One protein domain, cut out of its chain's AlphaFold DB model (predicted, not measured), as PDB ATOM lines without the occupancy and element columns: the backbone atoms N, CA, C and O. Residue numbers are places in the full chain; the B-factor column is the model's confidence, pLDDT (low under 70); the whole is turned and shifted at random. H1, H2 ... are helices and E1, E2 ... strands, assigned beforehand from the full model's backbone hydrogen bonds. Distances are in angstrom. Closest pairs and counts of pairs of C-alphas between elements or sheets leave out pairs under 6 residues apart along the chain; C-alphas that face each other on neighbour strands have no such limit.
ATOM      1  N   PRO A 197      53.750  83.016 212.787       88.50
ATOM      2  CA  PRO A 197      52.470  83.727 212.795       88.50
ATOM      3  C   PRO A 197      51.408  83.089 211.898       88.50
ATOM      4  O   PRO A 197      50.246  82.957 212.287       88.50
ATOM      5  N   PHE A 198      51.826  82.626 210.715       92.12
ATOM      6  CA  PHE A 198      50.945  81.978 209.753       92.12
ATOM      7  C   PHE A 198      51.441  80.589 209.379       92.12
ATOM      8  O   PHE A 198      52.552  80.423 208.864       92.12
ATOM      9  N   ILE A 199      50.581  79.587 209.545       92.50
ATOM     10  CA  ILE A 199      50.900  78.198 209.206       92.50
ATOM     11  C   ILE A 199      49.886  77.621 208.216       92.50
ATOM     12  O   ILE A 199      48.692  77.905 208.315       92.50
ATOM     13  N   PRO A 200      50.326  76.788 207.262       93.88
ATOM     14  CA  PRO A 200      49.424  76.077 206.373       93.88
ATOM     15  C   PRO A 200      48.931  74.785 207.027       93.88
ATOM     16  O   PRO A 200      49.740  73.922 207.371       93.88
ATOM     17  N   ILE A 201      47.618  74.611 207.118       92.06
ATOM     18  CA  ILE A 201      46.994  73.392 207.637       92.06
ATOM     19  C   ILE A 201      46.055  72.798 206.597       92.06
ATOM     20  O   ILE A 201      45.278  73.511 205.960       92.06
ATOM     21  N   GLY A 202      46.163  71.485 206.406       92.12
ATOM     22  CA  GLY A 202      45.300  70.731 205.506       92.12
ATOM     23  C   GLY A 202      43.882  70.637 206.059       92.12
ATOM     24  O   GLY A 202      43.684  70.497 207.264       92.12
ATOM     25  N   LEU A 203      42.880  70.672 205.182       91.00
ATOM     26  CA  LEU A 203      41.482  70.553 205.616       91.00
ATOM     27  C   LEU A 203      41.187  69.212 206.309       91.00
ATOM     28  O   LEU A 203      40.331  69.156 207.184       91.00
ATOM     29  N   SER A 204      41.908  68.144 205.956       87.69
ATOM     30  CA  SER A 204      41.801  66.835 206.613       87.69
ATOM     31  C   SER A 204      42.240  66.867 208.081       87.69
ATOM     32  O   SER A 204      41.583  66.243 208.907       87.69
ATOM     33  N   ASP A 205      43.288  67.625 208.424       85.25
ATOM     34  CA  ASP A 205      43.731  67.817 209.816       85.25
ATOM     35  C   ASP A 205      42.635  68.505 210.640       85.25
ATOM     36  O   ASP A 205      42.301  68.046 211.730       85.25
ATOM     37  N   LEU A 206      41.996  69.539 210.082       86.56
ATOM     38  CA  LEU A 206      40.873  70.222 210.734       86.56
ATOM     39  C   LEU A 206      39.688  69.287 210.964       86.56
ATOM     40  O   LEU A 206      39.157  69.244 212.068       86.56
ATOM     41  N   LYS A 207      39.296  68.503 209.953       87.12
ATOM     42  CA  LYS A 207      38.192  67.539 210.080       87.12
ATOM     43  C   LYS A 207      38.493  66.445 211.100       87.12
ATOM     44  O   LYS A 207      37.611  66.073 211.867       87.12
ATOM     45  N   ARG A 208      39.729  65.941 211.109       83.31
ATOM     46  CA  ARG A 208      40.171  64.887 212.028       83.31
ATOM     47  C   ARG A 208      40.198  65.381 213.467       83.31
ATOM     48  O   ARG A 208      39.760  64.669 214.360       83.31
ATOM     49  N   HIS A 209      40.730  66.574 213.699       81.00
ATOM     50  CA  HIS A 209      40.986  67.057 215.053       81.00
ATOM     51  C   HIS A 209      39.907  67.994 215.595       81.00
ATOM     52  O   HIS A 209      39.867  68.195 216.798       81.00
ATOM     53  N   GLN A 210      39.017  68.525 214.753       86.19
ATOM     54  CA  GLN A 210      37.790  69.241 215.137       86.19
ATOM     55  C   GLN A 210      37.996  70.416 216.114       86.19
ATOM     56  O   GLN A 210      37.109  70.751 216.894       86.19
ATOM     57  N   TYR A 211      39.171  71.049 216.096       85.69
ATOM     58  CA  TYR A 211      39.460  72.226 216.913       85.69
ATOM     59  C   TYR A 211      38.975  73.506 216.236       85.69
ATOM     60  O   TYR A 211      38.934  73.615 215.008       85.69
ATOM     61  N   THR A 212      38.667  74.509 217.051       89.12
ATOM     62  CA  THR A 212      38.337  75.847 216.571       89.12
ATOM     63  C   THR A 212      39.577  76.469 215.941       89.12
ATOM     64  O   THR A 212      40.603  76.653 216.591       89.12
ATOM     65  N   CYS A 213      39.492  76.806 214.661       90.06
ATOM     66  CA  CYS A 213      40.585  77.380 213.893       90.06
ATOM     67  C   CYS A 213      40.365  78.873 213.614       90.06
ATOM     68  O   CYS A 213      39.238  79.375 213.557       90.06
ATOM     69  N   ARG A 214      41.477  79.589 213.419       91.94
ATOM     70  CA  ARG A 214      41.531  81.033 213.144       91.94
ATOM     71  C   ARG A 214      42.139  81.282 211.754       91.94
ATOM     72  O   ARG A 214      43.313  81.628 211.651       91.94
ATOM     73  N   PRO A 215      41.418  80.998 210.656       95.12
ATOM     74  CA  PRO A 215      41.936  81.174 209.303       95.12
ATOM     75  C   PRO A 215      42.054  82.649 208.910       95.12
ATOM     76  O   PRO A 215      41.302  83.501 209.384       95.12
ATOM     77  N   VAL A 216      42.971  82.955 207.991       95.81
ATOM     78  CA  VAL A 216      43.113  84.312 207.443       95.81
ATOM     79  C   VAL A 216      42.073  84.535 206.345       95.81
ATOM     80  O   VAL A 216      42.126  83.883 205.301       95.81
ATOM     81  N   LYS A 217      41.136  85.461 206.569       96.94
ATOM     82  CA  LYS A 217      40.094  85.851 205.600       96.94
ATOM     83  C   LYS A 217      40.721  86.303 204.277       96.94
ATOM     84  O   LYS A 217      41.728  87.008 204.292       96.94
ATOM     85  N   ALA A 218      40.139  85.914 203.142       97.38
ATOM     86  CA  ALA A 218      40.642  86.326 201.826       97.38
ATOM     87  C   ALA A 218      40.412  87.821 201.549       97.38
ATOM     88  O   ALA A 218      41.091  88.398 200.704       97.38
ATOM     89  N   GLU A 219      39.473  88.438 202.267       96.44
ATOM     90  CA  GLU A 219      39.218  89.879 202.255       96.44
ATOM     91  C   GLU A 219      40.342  90.683 202.924       96.44
ATOM     92  O   GLU A 219      40.505  91.868 202.643       96.44
ATOM     93  N   ASN A 220      41.129  90.048 203.796       95.12
ATOM     94  CA  ASN A 220      42.271  90.695 204.427       95.12
ATOM     95  C   ASN A 220      43.479  90.692 203.476       95.12
ATOM     96  O   ASN A 220      43.604  89.795 202.632       95.12
ATOM     97  N   PRO A 221      44.430  91.629 203.656       95.50
ATOM     98  CA  PRO A 221      45.697  91.596 202.941       95.50
ATOM     99  C   PRO A 221      46.388  90.236 203.052       95.50
ATOM    100  O   PRO A 221      46.349  89.558 204.083       95.50
ATOM    101  N   ARG A 222      47.043  89.834 201.962       95.69
ATOM    102  CA  ARG A 222      47.796  88.584 201.901       95.69
ATOM    103  C   ARG A 222      48.922  88.610 202.953       95.69
ATOM    104  O   ARG A 222      49.752  89.514 202.879       95.69
ATOM    105  N   PRO A 223      49.037  87.609 203.851       94.62
ATOM    106  CA  PRO A 223      50.090  87.593 204.871       94.62
ATOM    107  C   PRO A 223      51.498  87.688 204.267       94.62
ATOM    108  O   PRO A 223      51.728  87.030 203.248       94.62
ATOM    109  N   PRO A 224      52.467  88.409 204.853       94.19
ATOM    110  CA  PRO A 224      53.832  88.495 204.324       94.19
ATOM    111  C   PRO A 224      54.511  87.124 204.194       94.19
ATOM    112  O   PRO A 224      54.351  86.258 205.047       94.19
ATOM    113  N   VAL A 225      55.296  86.890 203.133       94.75
ATOM    114  CA  VAL A 225      55.973  85.585 202.914       94.75
ATOM    115  C   VAL A 225      56.939  85.243 204.056       94.75
ATOM    116  O   VAL A 225      57.048  84.076 204.430       94.75
ATOM    117  N   ALA A 226      57.613  86.247 204.622       90.62
ATOM    118  CA  ALA A 226      58.588  86.073 205.700       90.62
ATOM    119  C   ALA A 226      57.969  85.550 207.009       90.62
ATOM    120  O   ALA A 226      58.637  84.809 207.737       90.62
ATOM    121  N   GLU A 227      56.698  85.883 207.256       90.50
ATOM    122  CA  GLU A 227      55.921  85.506 208.445       90.50
ATOM    123  C   GLU A 227      55.190  84.168 208.290       90.50
ATOM    124  O   GLU A 227      54.629  83.629 209.245       90.50
ATOM    125  N   ARG A 228      55.204  83.595 207.083       92.12
ATOM    126  CA  ARG A 228      54.650  82.267 206.839       92.12
ATOM    127  C   ARG A 228      55.675  81.197 207.185       92.12
ATOM    128  O   ARG A 228      56.846  81.265 206.793       92.12
ATOM    129  N   HIS A 229      55.179  80.141 207.819       92.44
ATOM    130  CA  HIS A 229      55.882  78.875 207.963       92.44
ATOM    131  C   HIS A 229      56.493  78.438 206.619       92.44
ATOM    132  O   HIS A 229      55.839  78.636 205.592       92.44
ATOM    133  N   PRO A 230      57.687  77.810 206.567       91.38
ATOM    134  CA  PRO A 230      58.351  77.439 205.314       91.38
ATOM    135  C   PRO A 230      57.443  76.705 204.319       91.38
ATOM    136  O   PRO A 230      57.395  77.056 203.144       91.38
ATOM    137  N   HIS A 231      56.616  75.774 204.800       90.44
ATOM    138  CA  HIS A 231      55.656  75.042 203.957       90.44
ATOM    139  C   HIS A 231      54.463  75.880 203.453       90.44
ATOM    140  O   HIS A 231      53.649  75.383 202.681       90.44
ATOM    141  N   GLY A 232      54.307  77.116 203.929       92.31
ATOM    142  CA  GLY A 232      53.253  78.069 203.565       92.31
ATOM    143  C   GLY A 232      53.756  79.212 202.679       92.31
ATOM    144  O   GLY A 232      52.990  80.119 202.353       92.31
ATOM    145  N   ARG A 233      55.035  79.192 202.279       93.88
ATOM    146  CA  ARG A 233      55.651  80.250 201.457       93.88
ATOM    147  C   ARG A 233      55.242  80.218 199.984       93.88
ATOM    148  O   ARG A 233      55.527  81.173 199.268       93.88
ATOM    149  N   GLY A 234      54.546  79.169 199.545       92.62
ATOM    150  CA  GLY A 234      54.037  79.045 198.179       92.62
ATOM    151  C   GLY A 234      53.037  80.136 197.764       92.62
ATOM    152  O   GLY A 234      52.641  81.018 198.541       92.62
ATOM    153  N   ALA A 235      52.613  80.065 196.501       94.56
ATOM    154  CA  ALA A 235      51.572  80.933 195.966       94.56
ATOM    155  C   ALA A 235      50.260  80.723 196.738       94.56
ATOM    156  O   ALA A 235      49.767  79.600 196.849       94.56
ATOM    157  N   LEU A 236      49.715  81.811 197.283       97.06
ATOM    158  CA  LEU A 236      48.433  81.784 197.967       97.06
ATOM    159  C   LEU A 236      47.331  82.111 196.982       97.06
ATOM    160  O   LEU A 236      47.497  82.952 196.099       97.06
ATOM    161  N   ARG A 237      46.193  81.478 197.206       96.69
ATOM    162  CA  ARG A 237      44.939  81.716 196.514       96.69
ATOM    163  C   ARG A 237      43.817  81.752 197.537       96.69
ATOM    164  O   ARG A 237      43.937  81.176 198.616       96.69
ATOM    165  N   ALA A 238      42.725  82.406 197.187       96.75
ATOM    166  CA  ALA A 238      41.515  82.323 197.980       96.75
ATOM    167  C   ALA A 238      40.893  80.926 197.818       96.75
ATOM    168  O   ALA A 238      40.656  80.470 196.699       96.75
ATOM    169  N   VAL A 239      40.644  80.254 198.936       95.69
ATOM    170  CA  VAL A 239      40.034  78.926 199.025       95.69
ATOM    171  C   VAL A 239      38.692  79.070 199.729       95.69
ATOM    172  O   VAL A 239      38.637  79.588 200.843       95.69
ATOM    173  N   THR A 240      37.619  78.615 199.089       95.88
ATOM    174  CA  THR A 240      36.300  78.516 199.724       95.88
ATOM    175  C   THR A 240      36.278  77.293 200.631       95.88
ATOM    176  O   THR A 240      36.588  76.189 200.180       95.88
ATOM    177  N   LEU A 241      35.919  77.473 201.903       95.00
ATOM    178  CA  LEU A 241      35.815  76.339 202.819       95.00
ATOM    179  C   LEU A 241      34.579  75.478 202.516       95.00
ATOM    180  O   LEU A 241      33.483  76.034 202.342       95.00
ATOM    181  N   PRO A 242      34.724  74.139 202.514       94.25
ATOM    182  CA  PRO A 242      33.596  73.215 202.570       94.25
ATOM    183  C   PRO A 242      32.720  73.488 203.793       94.25
ATOM    184  O   PRO A 242      33.235  73.869 204.844       94.25
ATOM    185  N   GLU A 243      31.409  73.305 203.655       93.62
ATOM    186  CA  GLU A 243      30.429  73.609 204.705       93.62
ATOM    187  C   GLU A 243      30.730  72.889 206.025       93.62
ATOM    188  O   GLU A 243      30.728  73.522 207.080       93.62
ATOM    189  N   ASP A 244      31.131  71.620 205.950       92.19
ATOM    190  CA  ASP A 244      31.476  70.788 207.106       92.19
ATOM    191  C   ASP A 244      32.726  71.257 207.871       92.19
ATOM    192  O   ASP A 244      32.925  70.873 209.018       92.19
ATOM    193  N   VAL A 245      33.555  72.119 207.271       93.62
ATOM    194  CA  VAL A 245      34.718  72.743 207.931       93.62
ATOM    195  C   VAL A 245      34.386  74.135 208.476       93.62
ATOM    196  O   VAL A 245      35.058  74.617 209.387       93.62
ATOM    197  N   ARG A 246      33.356  74.812 207.947       94.62
ATOM    198  CA  ARG A 246      33.010  76.193 208.350       94.62
ATOM    199  C   ARG A 246      32.602  76.285 209.818       94.62
ATOM    200  O   ARG A 246      32.845  77.318 210.440       94.62
ATOM    201  N   SER A 247      32.017  75.223 210.368       92.94
ATOM    202  CA  SER A 247      31.635  75.122 211.781       92.94
ATOM    203  C   SER A 247      32.832  75.253 212.729       92.94
ATOM    204  O   SER A 247      32.682  75.805 213.817       92.94
ATOM    205  N   PHE A 248      34.030  74.844 212.295       92.81
ATOM    206  CA  PHE A 248      35.264  74.949 213.075       92.81
ATOM    207  C   PHE A 248      35.890  76.348 213.045       92.81
ATOM    208  O   PHE A 248      36.887  76.585 213.719       92.81
ATOM    209  N   VAL A 249      35.373  77.292 212.257       93.88
ATOM    210  CA  VAL A 249      35.947  78.642 212.184       93.88
ATOM    211  C   VAL A 249      35.456  79.483 213.360       93.88
ATOM    212  O   VAL A 249      34.248  79.699 213.519       93.88
ATOM    213  N   ALA A 250      36.404  80.017 214.140       91.50
ATOM    214  CA  ALA A 250      36.127  80.954 215.226       91.50
ATOM    215  C   ALA A 250      35.222  82.095 214.739       91.50
ATOM    216  O   ALA A 250      35.452  82.650 213.664       91.50
ATOM    217  N   ALA A 251      34.217  82.480 215.533       92.88
ATOM    218  CA  ALA A 251      33.208  83.459 215.120       92.88
ATOM    219  C   ALA A 251      33.824  84.774 214.599       92.88
ATOM    220  O   ALA A 251      33.461  85.238 213.519       92.88
ATOM    221  N   SER A 252      34.836  85.307 215.295       90.81
ATOM    222  CA  SER A 252      35.576  86.519 214.900       90.81
ATOM    223  C   SER A 252      36.348  86.381 213.579       90.81
ATOM    224  O   SER A 252      36.629  87.370 212.896       90.81
ATOM    225  N   HIS A 253      36.645  85.150 213.164       93.44
ATOM    226  CA  HIS A 253      37.425  84.829 211.973       93.44
ATOM    227  C   HIS A 253      36.565  84.385 210.792       93.44
ATOM    228  O   HIS A 253      37.108  84.144 209.720       93.44
ATOM    229  N   ARG A 254      35.234  84.350 210.921       96.12
ATOM    230  CA  ARG A 254      34.353  84.020 209.795       96.12
ATOM    231  C   ARG A 254      34.462  85.082 208.693       96.12
ATOM    232  O   ARG A 254      34.372  86.284 208.953       96.12
ATOM    233  N   SER A 255      34.698  84.624 207.467       96.44
ATOM    234  CA  SER A 255      34.626  85.430 206.243       96.44
ATOM    235  C   SER A 255      33.182  85.436 205.711       96.44
ATOM    236  O   SER A 255      32.591  84.351 205.629       96.44
ATOM    237  N   PRO A 256      32.624  86.598 205.308       94.81
ATOM    238  CA  PRO A 256      31.303  86.680 204.675       94.81
ATOM    239  C   PRO A 256      31.206  85.878 203.374       94.81
ATOM    240  O   PRO A 256      30.161  85.309 203.083       94.81
ATOM    241  N   SER A 257      32.298  85.789 202.607       95.38
ATOM    242  CA  SER A 257      32.345  84.988 201.377       95.38
ATOM    243  C   SER A 257      32.732  83.525 201.626       95.38
ATOM    244  O   SER A 257      32.796  82.725 200.693       95.38
ATOM    245  N   HIS A 258      33.030  83.170 202.880       95.88
ATOM    246  CA  HIS A 258      33.612  81.889 203.282       95.88
ATOM    247  C   HIS A 258      34.941  81.558 202.581       95.88
ATOM    248  O   HIS A 258      35.318  80.382 202.489       95.88
ATOM    249  N   ARG A 259      35.659  82.582 202.099       97.31
ATOM    250  CA  ARG A 259      36.953  82.441 201.428       97.31
ATOM    251  C   ARG A 259      38.090  82.846 202.351       97.31
ATOM    252  O   ARG A 259      38.032  83.847 203.060       97.31
ATOM    253  N   TYR A 260      39.163  82.071 202.288       98.00
ATOM    254  CA  TYR A 260      40.341  82.246 203.128       98.00
ATOM    255  C   TYR A 260      41.607  82.103 202.300       98.00
ATOM    256  O   TYR A 260      41.616  81.414 201.278       98.00
ATOM    257  N   TRP A 261      42.690  82.738 202.731       98.06
ATOM    258  CA  TRP A 261      43.986  82.519 202.107       98.06
ATOM    259  C   TRP A 261      44.438  81.076 202.328       98.06
ATOM    260  O   TRP A 261      44.483  80.580 203.451       98.06
ATOM    261  N   GLY A 262      44.801  80.404 201.243       97.12
ATOM    262  CA  GLY A 262      45.246  79.021 201.256       97.12
ATOM    263  C   GLY A 262      46.163  78.702 200.087       97.12
ATOM    264  O   GLY A 262      46.507  79.568 199.286       97.12
ATOM    265  N   LEU A 263      46.578  77.448 199.991       96.44
ATOM    266  CA  LEU A 263      47.486  76.944 198.966       96.44
ATOM    267  C   LEU A 263      47.200  75.469 198.687       96.44
ATOM    268  O   LEU A 263      46.559  74.783 199.482       96.44
ATOM    269  N   THR A 264      47.702  74.969 197.563       92.44
ATOM    270  CA  THR A 264      47.735  73.528 197.302       92.44
ATOM    271  C   THR A 264      49.118  73.002 197.619       92.44
ATOM    272  O   THR A 264      50.103  73.476 197.060       92.44
ATOM    273  N   ARG A 265      49.180  71.999 198.491       87.94
ATOM    274  CA  ARG A 265      50.390  71.226 198.755       87.94
ATOM    275  C   ARG A 265      50.025  69.759 198.657       87.94
ATOM    276  O   ARG A 265      48.977  69.365 199.154       87.94
ATOM    277  N   GLU A 266      50.850  68.980 197.966       84.56
ATOM    278  CA  GLU A 266      50.658  67.526 197.845       84.56
ATOM    279  C   GLU A 266      49.257  67.149 197.325       84.56
ATOM    280  O   GLU A 266      48.614  66.236 197.829       84.56
ATOM    281  N   ARG A 267      48.757  67.900 196.332       87.81
ATOM    282  CA  ARG A 267      47.403  67.753 195.758       87.81
ATOM    283  C   ARG A 267      46.250  67.985 196.753       87.81
ATOM    284  O   ARG A 267      45.098  67.773 196.397       87.81
ATOM    285  N   GLN A 268      46.527  68.487 197.957       88.44
ATOM    286  CA  GLN A 268      45.530  68.792 198.981       88.44
ATOM    287  C   GLN A 268      45.412  70.298 199.230       88.44
ATOM    288  O   GLN A 268      46.403  71.041 199.262       88.44
ATOM    289  N   ALA A 269      44.177  70.761 199.426       90.69
ATOM    290  CA  ALA A 269      43.906  72.132 199.830       90.69
ATOM    291  C   ALA A 269      44.328  72.348 201.288       90.69
ATOM    292  O   ALA A 269      43.947  71.597 202.188       90.69
ATOM    293  N   HIS A 270      45.110  73.397 201.498       95.38
ATOM    294  CA  HIS A 270      45.509  73.889 202.804       95.38
ATOM    295  C   HIS A 270      45.000  75.316 202.968       95.38
ATOM    296  O   HIS A 270      45.001  76.087 202.005       95.38
ATOM    297  N   ILE A 271      44.624  75.684 204.185       96.31
ATOM    298  CA  ILE A 271      44.336  77.070 204.558       96.31
ATOM    299  C   ILE A 271      45.438  77.601 205.459       96.31
ATOM    300  O   ILE A 271      46.059  76.847 206.210       96.31
ATOM    301  N   LEU A 272      45.697  78.900 205.370       95.56
ATOM    302  CA  LEU A 272      46.555  79.574 206.326       95.56
ATOM    303  C   LEU A 272      45.758  79.902 207.576       95.56
ATOM    304  O   LEU A 272      44.721  80.566 207.517       95.56
ATOM    305  N   LEU A 273      46.291  79.461 208.704       93.00
ATOM    306  CA  LEU A 273      45.794  79.796 210.022       93.00
ATOM    307  C   LEU A 273      46.712  80.817 210.674       93.00
ATOM    308  O   LEU A 273      47.932  80.743 210.514       93.00
ATOM    309  N   GLN A 274      46.108  81.720 211.435       89.88
ATOM    310  CA  GLN A 274      46.790  82.499 212.453       89.88
ATOM    311  C   GLN A 274      47.130  81.549 213.599       89.88
ATOM    312  O   GLN A 274      46.253  81.051 214.303       89.88
ATOM    313  N   ALA A 275      48.411  81.232 213.709       79.31
ATOM    314  CA  ALA A 275      48.963  80.333 214.714       79.31
ATOM    315  C   ALA A 275      50.026  81.011 215.576       79.31
ATOM    316  O   ALA A 275      50.713  80.320 216.330       79.31
TER     317      ALA A 275
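This is residues 197 to 275 of the 387 residues of an uncharacterized protein of candidate division Zixibacteria bacterium (UniProt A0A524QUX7). A small, strongly twisted sheet of four strands has the hairpin E3 and E4 in its middle, with two short helices, H1 and H2, at one side and long loops, residues 210 to 236 and 247 to 258. The 79 printed residues run E1 H1 E2 H2 E3 E4, mixed, under half in named elements; the sheet, E1 - E4 - E3 - E2, is antiparallel. It is compact, radius of gyration of the C-alphas 11.2 A, spanning 29 by 25 by 19 A.

Start at E1, residues 198 to 202: its N 201 is 2.9 A from O 271 of E4, residues 268 to 274, within hydrogen-bond range. H1, residues 203 to 209, with every O i to N i+4 pair within range, only grazes the sheet. Look next at E2, residues 237 to 240: N 239 is 2.8 A from O 260 of E3, residues 259 to 265. H2, residues 243 to 246, too short for O i to N i+4 pairs, only just touches H1, with 3 pairs of C-alphas within 8 A, the closest Lys 207 and Val 245, 6.6 A. In the hairpin, N 263 is 2.9 A from O 270.

Find C-alpha 198 at (50.945, 81.978, 209.753), where E1 begins; E3 measures 17.7 A, and E4 19.3 A to C-alpha 274 at (46.790, 82.499, 212.453).

The printed part has no cut; the links H1 to E2 and H2 to E3 are long, and no printed residue is under 70 in pLDDT.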